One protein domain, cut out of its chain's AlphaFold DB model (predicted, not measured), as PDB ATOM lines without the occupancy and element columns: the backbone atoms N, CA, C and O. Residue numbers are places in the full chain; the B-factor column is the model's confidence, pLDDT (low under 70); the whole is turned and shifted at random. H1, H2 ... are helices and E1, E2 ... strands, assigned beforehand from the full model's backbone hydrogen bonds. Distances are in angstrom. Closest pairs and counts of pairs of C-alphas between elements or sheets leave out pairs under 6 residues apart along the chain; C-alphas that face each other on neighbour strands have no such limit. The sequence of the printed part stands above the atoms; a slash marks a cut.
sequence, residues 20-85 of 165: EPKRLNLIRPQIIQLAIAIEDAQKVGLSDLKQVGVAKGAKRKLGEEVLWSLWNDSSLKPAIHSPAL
ATOM      1  N   GLU A  20      20.118   6.316  19.587       40.16
ATOM      2  CA  GLU A  20      20.710   7.499  20.225       40.16
ATOM      3  C   GLU A  20      22.239   7.737  20.197       40.16
ATOM      4  O   GLU A  20      22.879   7.808  21.245       40.16
ATOM      5  N   PRO A  21      22.829   8.116  19.044       39.66
ATOM      6  CA  PRO A  21      24.152   8.749  19.016       39.66
ATOM      7  C   PRO A  21      24.106  10.288  19.166       39.66
ATOM      8  O   PRO A  21      25.138  10.952  19.100       39.66
ATOM      9  N   LYS A  22      22.929  10.911  19.343       41.56
ATOM     10  CA  LYS A  22      22.790  12.382  19.243       41.56
ATOM     11  C   LYS A  22      23.024  13.162  20.544       41.56
ATOM     12  O   LYS A  22      23.379  14.333  20.462       41.56
ATOM     13  N   ARG A  23      22.890  12.557  21.734       35.31
ATOM     14  CA  ARG A  23      23.106  13.282  23.009       35.31
ATOM     15  C   ARG A  23      24.566  13.336  23.466       35.31
ATOM     16  O   ARG A  23      24.953  14.303  24.116       35.31
ATOM     17  N   LEU A  24      25.390  12.347  23.109       43.88
ATOM     18  CA  LEU A  24      26.784  12.274  23.572       43.88
ATOM     19  C   LEU A  24      27.719  13.242  22.817       43.88
ATOM     20  O   LEU A  24      28.702  13.722  23.385       43.88
ATOM     21  N   ASN A  25      27.369  13.593  21.576       44.97
ATOM     22  CA  ASN A  25      28.160  14.497  20.735       44.97
ATOM     23  C   ASN A  25      28.175  15.945  21.247       44.97
ATOM     24  O   ASN A  25      29.149  16.652  21.010       44.97
ATOM     25  N   LEU A  26      27.153  16.390  21.990       46.53
ATOM     26  CA  LEU A  26      27.074  17.776  22.474       46.53
ATOM     27  C   LEU A  26      28.015  18.096  23.647       46.53
ATOM     28  O   LEU A  26      28.263  19.266  23.919       46.53
ATOM     29  N   ILE A  27      28.550  17.090  24.342       54.38
ATOM     30  CA  ILE A  27      29.325  17.307  25.578       54.38
ATOM     31  C   ILE A  27      30.841  17.313  25.304       54.38
ATOM     32  O   ILE A  27      31.624  17.778  26.132       54.38
ATOM     33  N   ARG A  28      31.291  16.830  24.134       62.19
ATOM     34  CA  ARG A  28      32.722  16.678  23.817       62.19
ATOM     35  C   ARG A  28      33.086  17.344  22.486       62.19
ATOM     36  O   ARG A  28      32.887  16.737  21.435       62.19
ATOM     37  N   PRO A  29      33.684  18.551  22.503       71.50
ATOM     38  CA  PRO A  29      33.977  19.307  21.282       71.50
ATOM     39  C   PRO A  29      34.894  18.561  20.301       71.50
ATOM     40  O   PRO A  29      34.809  18.789  19.099       71.50
ATOM     41  N   GLN A  30      35.736  17.638  20.776       76.62
ATOM     42  CA  GLN A  30      36.645  16.875  19.914       76.62
ATOM     43  C   GLN A  30      35.923  15.844  19.036       76.62
ATOM     44  O   GLN A  30      36.386  15.560  17.937       76.62
ATOM     45  N   ILE A  31      34.786  15.302  19.489       78.50
ATOM     46  CA  ILE A  31      33.991  14.352  18.694       78.50
ATOM     47  C   ILE A  31      33.318  15.088  17.532       78.50
ATOM     48  O   ILE A  31      33.325  14.600  16.406       78.50
ATOM     49  N   ILE A  32      32.813  16.299  17.787       83.62
ATOM     50  CA  ILE A  32      32.256  17.168  16.743       83.62
ATOM     51  C   ILE A  32      33.337  17.521  15.713       83.62
ATOM     52  O   ILE A  32      33.109  17.380  14.516       83.62
ATOM     53  N   GLN A  33      34.526  17.932  16.169       87.81
ATOM     54  CA  GLN A  33      35.651  18.247  15.279       87.81
ATOM     55  C   GLN A  33      36.044  17.055  14.399       87.81
ATOM     56  O   GLN A  33      36.266  17.231  13.205       87.81
ATOM     57  N   LEU A  34      36.090  15.847  14.971       89.00
ATOM     58  CA  LEU A  34      36.394  14.628  14.224       89.00
ATOM     59  C   LEU A  34      35.322  14.311  13.172       89.00
ATOM     60  O   LEU A  34      35.665  13.958  12.049       89.00
ATOM     61  N   ALA A  35      34.040  14.451  13.518       87.50
ATOM     62  CA  ALA A  35      32.947  14.208  12.581       87.50
ATOM     63  C   ALA A  35      33.020  15.149  11.367       87.50
ATOM     64  O   ALA A  35      32.915  14.686  10.235       87.50
ATOM     65  N   ILE A  36      33.281  16.440  11.604       90.38
ATOM     66  CA  ILE A  36      33.455  17.439  10.539       90.38
ATOM     67  C   ILE A  36      34.662  17.089   9.660       90.38
ATOM     68  O   ILE A  36      34.553  17.080   8.439       90.38
ATOM     69  N   ALA A  37      35.804  16.749  10.268       91.00
ATOM     70  CA  ALA A  37      37.012  16.396   9.523       91.00
ATOM     71  C   ALA A  37      36.811  15.163   8.621       91.00
ATOM     72  O   ALA A  37      37.286  15.138   7.487       91.00
ATOM     73  N   ILE A  38      36.062  14.163   9.094       90.06
ATOM     74  CA  ILE A  38      35.720  12.972   8.305       90.06
ATOM     75  C   ILE A  38      34.787  13.326   7.149       90.06
ATOM     76  O   ILE A  38      35.029  12.887   6.025       90.06
ATOM     77  N   GLU A  39      33.760  14.135   7.402       91.50
ATOM     78  CA  GLU A  39      32.838  14.599   6.363       91.50
ATOM     79  C   GLU A  39      33.581  15.370   5.259       91.50
ATOM     80  O   GLU A  39      33.382  15.118   4.070       91.50
ATOM     81  N   ASP A  40      34.487  16.272   5.633       93.81
ATOM     82  CA  ASP A  40      35.257  17.059   4.671       93.81
ATOM     83  C   ASP A  40      36.277  16.208   3.906       93.81
ATOM     84  O   ASP A  40      36.433  16.382   2.697       93.81
ATOM     85  N   ALA A  41      36.911  15.233   4.564       92.25
ATOM     86  CA  ALA A  41      37.787  14.272   3.898       92.25
ATOM     87  C   ALA A  41      37.033  13.456   2.836       92.25
ATOM     88  O   ALA A  41      37.553  13.240   1.742       92.25
ATOM     89  N   GLN A  42      35.790  13.050   3.112       92.31
ATOM     90  CA  GLN A  42      34.953  12.344   2.137       92.31
ATOM     91  C   GLN A  42      34.642  13.209   0.912       92.31
ATOM     92  O   GLN A  42      34.739  12.719  -0.213       92.31
ATOM     93  N   LYS A  43      34.340  14.500   1.104       94.75
ATOM     94  CA  LYS A  43      34.060  15.438  -0.001       94.75
ATOM     95  C   LYS A  43      35.228  15.576  -0.979       94.75
ATOM     96  O   LYS A  43      34.999  15.850  -2.153       94.75
ATOM     97  N   VAL A  44      36.463  15.380  -0.514       96.19
ATOM     98  CA  VAL A  44      37.680  15.464  -1.342       96.19
ATOM     99  C   VAL A  44      38.230  14.095  -1.768       96.19
ATOM    100  O   VAL A  44      39.333  14.022  -2.301       96.19
ATOM    101  N   GLY A  45      37.478  13.009  -1.551       93.81
ATOM    102  CA  GLY A  45      37.863  11.654  -1.970       93.81
ATOM    103  C   GLY A  45      38.875  10.951  -1.056       93.81
ATOM    104  O   GLY A  45      39.480   9.966  -1.461       93.81
ATOM    105  N   LEU A  46      39.063  11.428   0.178       93.69
ATOM    106  CA  LEU A  46      39.960  10.845   1.186       93.69
ATOM    107  C   LEU A  46      39.196  10.000   2.222       93.69
ATOM    108  O   LEU A  46      39.521  10.011   3.411       93.69
ATOM    109  N   SER A  47      38.168   9.270   1.787       87.81
ATOM    110  CA  SER A  47      37.299   8.469   2.665       87.81
ATOM    111  C   SER A  47      38.034   7.362   3.425       87.81
ATOM    112  O   SER A  47      37.619   7.004   4.525       87.81
ATOM    113  N   ASP A  48      39.127   6.849   2.865       89.94
ATOM    114  CA  ASP A  48      39.862   5.705   3.420       89.94
ATOM    115  C   ASP A  48      40.888   6.117   4.489       89.94
ATOM    116  O   ASP A  48      41.508   5.273   5.146       89.94
ATOM    117  N   LEU A  49      41.077   7.426   4.691       91.69
ATOM    118  CA  LEU A  49      42.002   7.944   5.684       91.69
ATOM    119  C   LEU A  49      41.448   7.720   7.097       91.69
ATOM    120  O   LEU A  49      40.422   8.280   7.488       91.69
ATOM    121  N   LYS A  50      42.181   6.955   7.909       90.69
ATOM    122  CA  LYS A  50      41.872   6.788   9.333       90.69
ATOM    123  C   LYS A  50      42.190   8.073  10.101       90.69
ATOM    124  O   LYS A  50      43.338   8.500  10.166       90.69
ATOM    125  N   GLN A  51      41.171   8.652  10.726       90.81
ATOM    126  CA  GLN A  51      41.236   9.897  11.497       90.81
ATOM    127  C   GLN A  51      40.883   9.711  12.975       90.81
ATOM    128  O   GLN A  51      39.826   9.184  13.317       90.81
ATOM    129  N   VAL A  52      41.758  10.158  13.872       90.81
ATOM    130  CA  VAL A  52      41.561  10.020  15.319       90.81
ATOM    131  C   VAL A  52      41.437  11.392  15.977       90.81
ATOM    132  O   VAL A  52      42.261  12.279  15.768       90.81
ATOM    133  N   GLY A  53      40.399  11.569  16.790       89.62
ATOM    134  CA  GLY A  53      40.213  12.746  17.632       89.62
ATOM    135  C   GLY A  53      40.900  12.555  18.981       89.62
ATOM    136  O   GLY A  53      40.753  11.509  19.609       89.62
ATOM    137  N   VAL A  54      41.626  13.568  19.455       88.75
ATOM    138  CA  VAL A  54      42.363  13.511  20.729       88.75
ATOM    139  C   VAL A  54      41.744  14.473  21.730       88.75
ATOM    140  O   VAL A  54      41.844  15.692  21.584       88.75
ATOM    141  N   ALA A  55      41.136  13.943  22.785       85.94
ATOM    142  CA  ALA A  55      40.662  14.740  23.907       85.94
ATOM    143  C   ALA A  55      41.748  14.849  24.984       85.94
ATOM    144  O   ALA A  55      42.328  13.846  25.402       85.94
ATOM    145  N   LYS A  56      42.002  16.076  25.456       79.38
ATOM    146  CA  LYS A  56      42.824  16.309  26.651       79.38
ATOM    147  C   LYS A  56      42.068  15.801  27.878       79.38
ATOM    148  O   LYS A  56      40.870  16.052  28.008       79.38
ATOM    149  N   GLY A  57      42.780  15.144  28.785       77.19
ATOM    150  CA  GLY A  57      42.242  14.802  30.095       77.19
ATOM    151  C   GLY A  57      41.874  16.034  30.918       77.19
ATOM    152  O   GLY A  57      42.404  17.129  30.699       77.19
ATOM    153  N   ALA A  58      40.975  15.851  31.885       70.56
ATOM    154  CA  ALA A  58      40.463  16.931  32.726       70.56
ATOM    155  C   ALA A  58      41.579  17.684  33.472       70.56
ATOM    156  O   ALA A  58      41.485  18.899  33.638       70.56
ATOM    157  N   LYS A  59      42.660  16.996  33.872       72.38
ATOM    158  CA  LYS A  59      43.776  17.612  34.606       72.38
ATOM    159  C   LYS A  59      44.893  18.125  33.693       72.38
ATOM    160  O   LYS A  59      45.899  18.608  34.204       72.38
ATOM    161  N   ARG A  60      44.739  18.025  32.362       71.94
ATOM    162  CA  ARG A  60      45.764  18.373  31.354       71.94
ATOM    163  C   ARG A  60      47.136  17.735  31.635       71.94
ATOM    164  O   ARG A  60      48.164  18.318  31.301       71.94
ATOM    165  N   LYS A  61      47.149  16.552  32.255       75.75
ATOM    166  CA  LYS A  61      48.357  15.759  32.499       75.75
ATOM    167  C   LYS A  61      48.560  14.764  31.361       75.75
ATOM    168  O   LYS A  61      47.585  14.239  30.824       75.75
ATOM    169  N   LEU A  62      49.824  14.505  31.032       77.56
ATOM    170  CA  LEU A  62      50.202  13.440  30.108       77.56
ATOM    171  C   LEU A  62      49.721  12.088  30.662       77.56
ATOM    172  O   LEU A  62      49.927  11.803  31.842       77.56
ATOM    173  N   GLY A  63      49.068  11.281  29.828       79.38
ATOM    174  CA  GLY A  63      48.487   9.989  30.212       79.38
ATOM    175  C   GLY A  63      46.984  10.017  30.481       79.38
ATOM    176  O   GLY A  63      46.390   8.963  30.689       79.38
ATOM    177  N   GLU A  64      46.350  11.189  30.451       84.12
ATOM    178  CA  GLU A  64      44.891  11.312  30.561       84.12
ATOM    179  C   GLU A  64      44.206  11.546  29.201       84.12
ATOM    180  O   GLU A  64      43.005  11.823  29.141       84.12
ATOM    181  N   GLU A  65      44.957  11.470  28.103       86.69
ATOM    182  CA  GLU A  65      44.434  11.575  26.749       86.69
ATOM    183  C   GLU A  65      43.439  10.453  26.427       86.69
ATOM    184  O   GLU A  65      43.650   9.278  26.733       86.69
ATOM    185  N   VAL A  66      42.354  10.827  25.750       87.94
ATOM    186  CA  VAL A  66      41.349   9.885  25.253       87.94
ATOM    187  C   VAL A  66      41.234  10.039  23.746       87.94
ATOM    188  O   VAL A  66      40.984  11.136  23.244       87.94
ATOM    189  N   LEU A  67      41.409   8.932  23.037       88.75
ATOM    190  CA  LEU A  67      41.331   8.845  21.590       88.75
ATOM    191  C   LEU A  67      39.934   8.395  21.160       88.75
ATOM    192  O   LEU A  67      39.370   7.456  21.724       88.75
ATOM    193  N   TRP A  68      39.401   9.064  20.145       89.06
ATOM    194  CA  TRP A  68      38.089   8.809  19.558       89.06
ATOM    195  C   TRP A  68      38.235   8.533  18.068       89.06
ATOM    196  O   TRP A  68      39.013   9.194  17.387       89.06
ATOM    197  N   SER A  69      37.467   7.582  17.559       87.19
ATOM    198  CA  SER A  69      37.432   7.208  16.145       87.19
ATOM    199  C   SER A  69      36.022   6.773  15.770       87.19
ATOM    200  O   SER A  69      35.291   6.322  16.645       87.19
ATOM    201  N   LEU A  70      35.651   6.853  14.489       83.25
ATOM    202  CA  LEU A  70      34.344   6.366  14.017       83.25
ATOM    203  C   LEU A  70      34.344   4.888  13.596       83.25
ATOM    204  O   LEU A  70      33.282   4.318  13.396       83.25
ATOM    205  N   TRP A  71      35.516   4.262  13.468       82.62
ATOM    206  CA  TRP A  71      35.644   2.832  13.143       82.62
ATOM    207  C   TRP A  71      35.793   1.935  14.379       82.62
ATOM    208  O   TRP A  71      36.036   0.739  14.242       82.62
ATOM    209  N   ASN A  72      35.733   2.509  15.579       83.69
ATOM    210  CA  ASN A  72      35.753   1.765  16.832       83.69
ATOM    211  C   ASN A  72      34.654   2.320  17.734       83.69
ATOM    212  O   ASN A  72      34.609   3.529  17.960       83.69
ATOM    213  N   ASP A  73      33.818   1.438  18.273       78.31
ATOM    214  CA  ASP A  73      32.683   1.813  19.122       78.31
ATOM    215  C   ASP A  73      33.128   2.355  20.488       78.31
ATOM    216  O   ASP A  73      32.370   3.027  21.186       78.31
ATOM    217  N   SER A  74      34.374   2.075  20.882       83.38
ATOM    218  CA  SER A  74      34.933   2.481  22.170       83.38
ATOM    219  C   SER A  74      36.073   3.481  22.030       83.38
ATOM    220  O   SER A  74      36.942   3.373  21.164       83.38
ATOM    221  N   SER A  75      36.123   4.433  22.963       86.50
ATOM    222  CA  SER A  75      37.273   5.321  23.103       86.50
ATOM    223  C   SER A  75      38.510   4.554  23.558       86.50
ATOM    224  O   SER A  75      38.423   3.736  24.477       86.50
ATOM    225  N   LEU A  76      39.670   4.884  22.998       88.44
ATOM    226  CA  LEU A  76      40.943   4.282  23.375       88.44
ATOM    227  C   LEU A  76      41.691   5.194  24.353       88.44
ATOM    228  O   LEU A  76      41.852   6.389  24.113       88.44
ATOM    229  N   LYS A  77      42.181   4.619  25.450       88.94
ATOM    230  CA  LYS A  77      43.098   5.287  26.380       88.94
ATOM    231  C   LYS A  77      44.466   4.622  26.280       88.94
ATOM    232  O   LYS A  77      44.604   3.487  26.737       88.94
ATOM    233  N   PRO A  78      45.458   5.276  25.658       86.44
ATOM    234  CA  PRO A  78      46.815   4.754  25.629       86.44
ATOM    235  C   PRO A  78      47.364   4.583  27.050       86.44
ATOM    236  O   PRO A  78      47.065   5.380  27.939       86.44
ATOM    237  N   ALA A  79      48.202   3.568  27.263       87.50
ATOM    238  CA  ALA A  79      48.912   3.429  28.530       87.50
ATOM    239  C   ALA A  79      49.862   4.620  28.749       87.50
ATOM    240  O   ALA A  79      50.449   5.135  27.791       87.50
ATOM    241  N   ILE A  80      50.058   5.004  30.015       84.69
ATOM    242  CA  ILE A  80      50.864   6.169  30.435       84.69
ATOM    243  C   ILE A  80      52.297   6.123  29.879       84.69
ATOM    244  O   ILE A  80      52.869   7.158  29.557       84.69
ATOM    245  N   HIS A  81      52.864   4.927  29.720       84.88
ATOM    246  CA  HIS A  81      54.220   4.724  29.200       84.88
ATOM    247  C   HIS A  81      54.248   4.228  27.748       84.88
ATOM    248  O   HIS A  81      55.271   3.731  27.283       84.88
ATOM    249  N   SER A  82      53.131   4.316  27.020       91.31
ATOM    250  CA  SER A  82      53.098   3.849  25.634       91.31
ATOM    251  C   SER A  82      53.834   4.823  24.697       91.31
ATOM    252  O   SER A  82      53.595   6.032  24.759       91.31
ATOM    253  N   PRO A  83      54.667   4.326  23.763       90.88
ATOM    254  CA  PRO A  83      55.285   5.168  22.735       90.88
ATOM    255  C   PRO A  83      54.256   5.919  21.879       90.88
ATOM    256  O   PRO A  83      54.488   7.058  21.482       90.88
ATOM    257  N   ALA A  84      53.087   5.310  21.647       89.06
ATOM    258  CA  ALA A  84      51.980   5.938  20.931       89.06
ATOM    259  C   ALA A  84      51.487   7.212  21.635       89.06
ATOM    260  O   ALA A  84      51.264   8.225  20.980       89.06
ATOM    261  N   LEU A  85      51.361   7.194  22.966       88.81
ATOM    262  CA  LEU A  85      50.974   8.379  23.731       88.81
ATOM    263  C   LEU A  85      51.995   9.510  23.588       88.81
ATOM    264  O   LEU A  85      51.609  10.660  23.383       88.81
TER     265      LEU A  85
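What this domain is: This is residues 20 to 85 of the 165 residues of the protein "UVRC domain-containing protein" of Proteobacteria bacterium (UniProt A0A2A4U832). Little regular structure: one helix, H1, with the small hairpin of E1 and E2 packed by E1 near the helix's first half, and residues 69 to 85, with no named element, folding back past E2. The printed part has 66 residues, with H1, E1 and E2 in that order, the strands antiparallel. The class is mixed, with only 21 residues in named elements. The whole is only just loose, close to compact, radius of gyration of the C-alphas 13.1 A, spans 36 by 29 by 19 A.

Where its parts are: H1, residues 29 to 43, runs 21.6 A from C-alpha 29 at (33.977, 19.307, 21.282). E1 is residues 53 to 55. E2, residues 66 to 68, ends at C-alpha 68 at (38.089, 8.809, 19.558); each strand is 6.6 A long.

How they stand to each other: The closest C-alphas of H1 and E1, Leu 34 and Gly 53, are 5.5 A apart. Those of H1 and E2, Ile 31 and Trp 68, are 6.9 A apart. The hairpin E1 and E2 is antiparallel at 154 degrees, with N 53 and O 68 within hydrogen-bond range at 2.8 A. In H1 every O i to N i+4 pair is within hydrogen-bond range.

The domain as a whole: The C-alphas farthest apart, Gly 45 and Lys 59, are 37.5 A apart. The printed part has no cut, and both links are short. Residues 20 to 28 have pLDDT under 70.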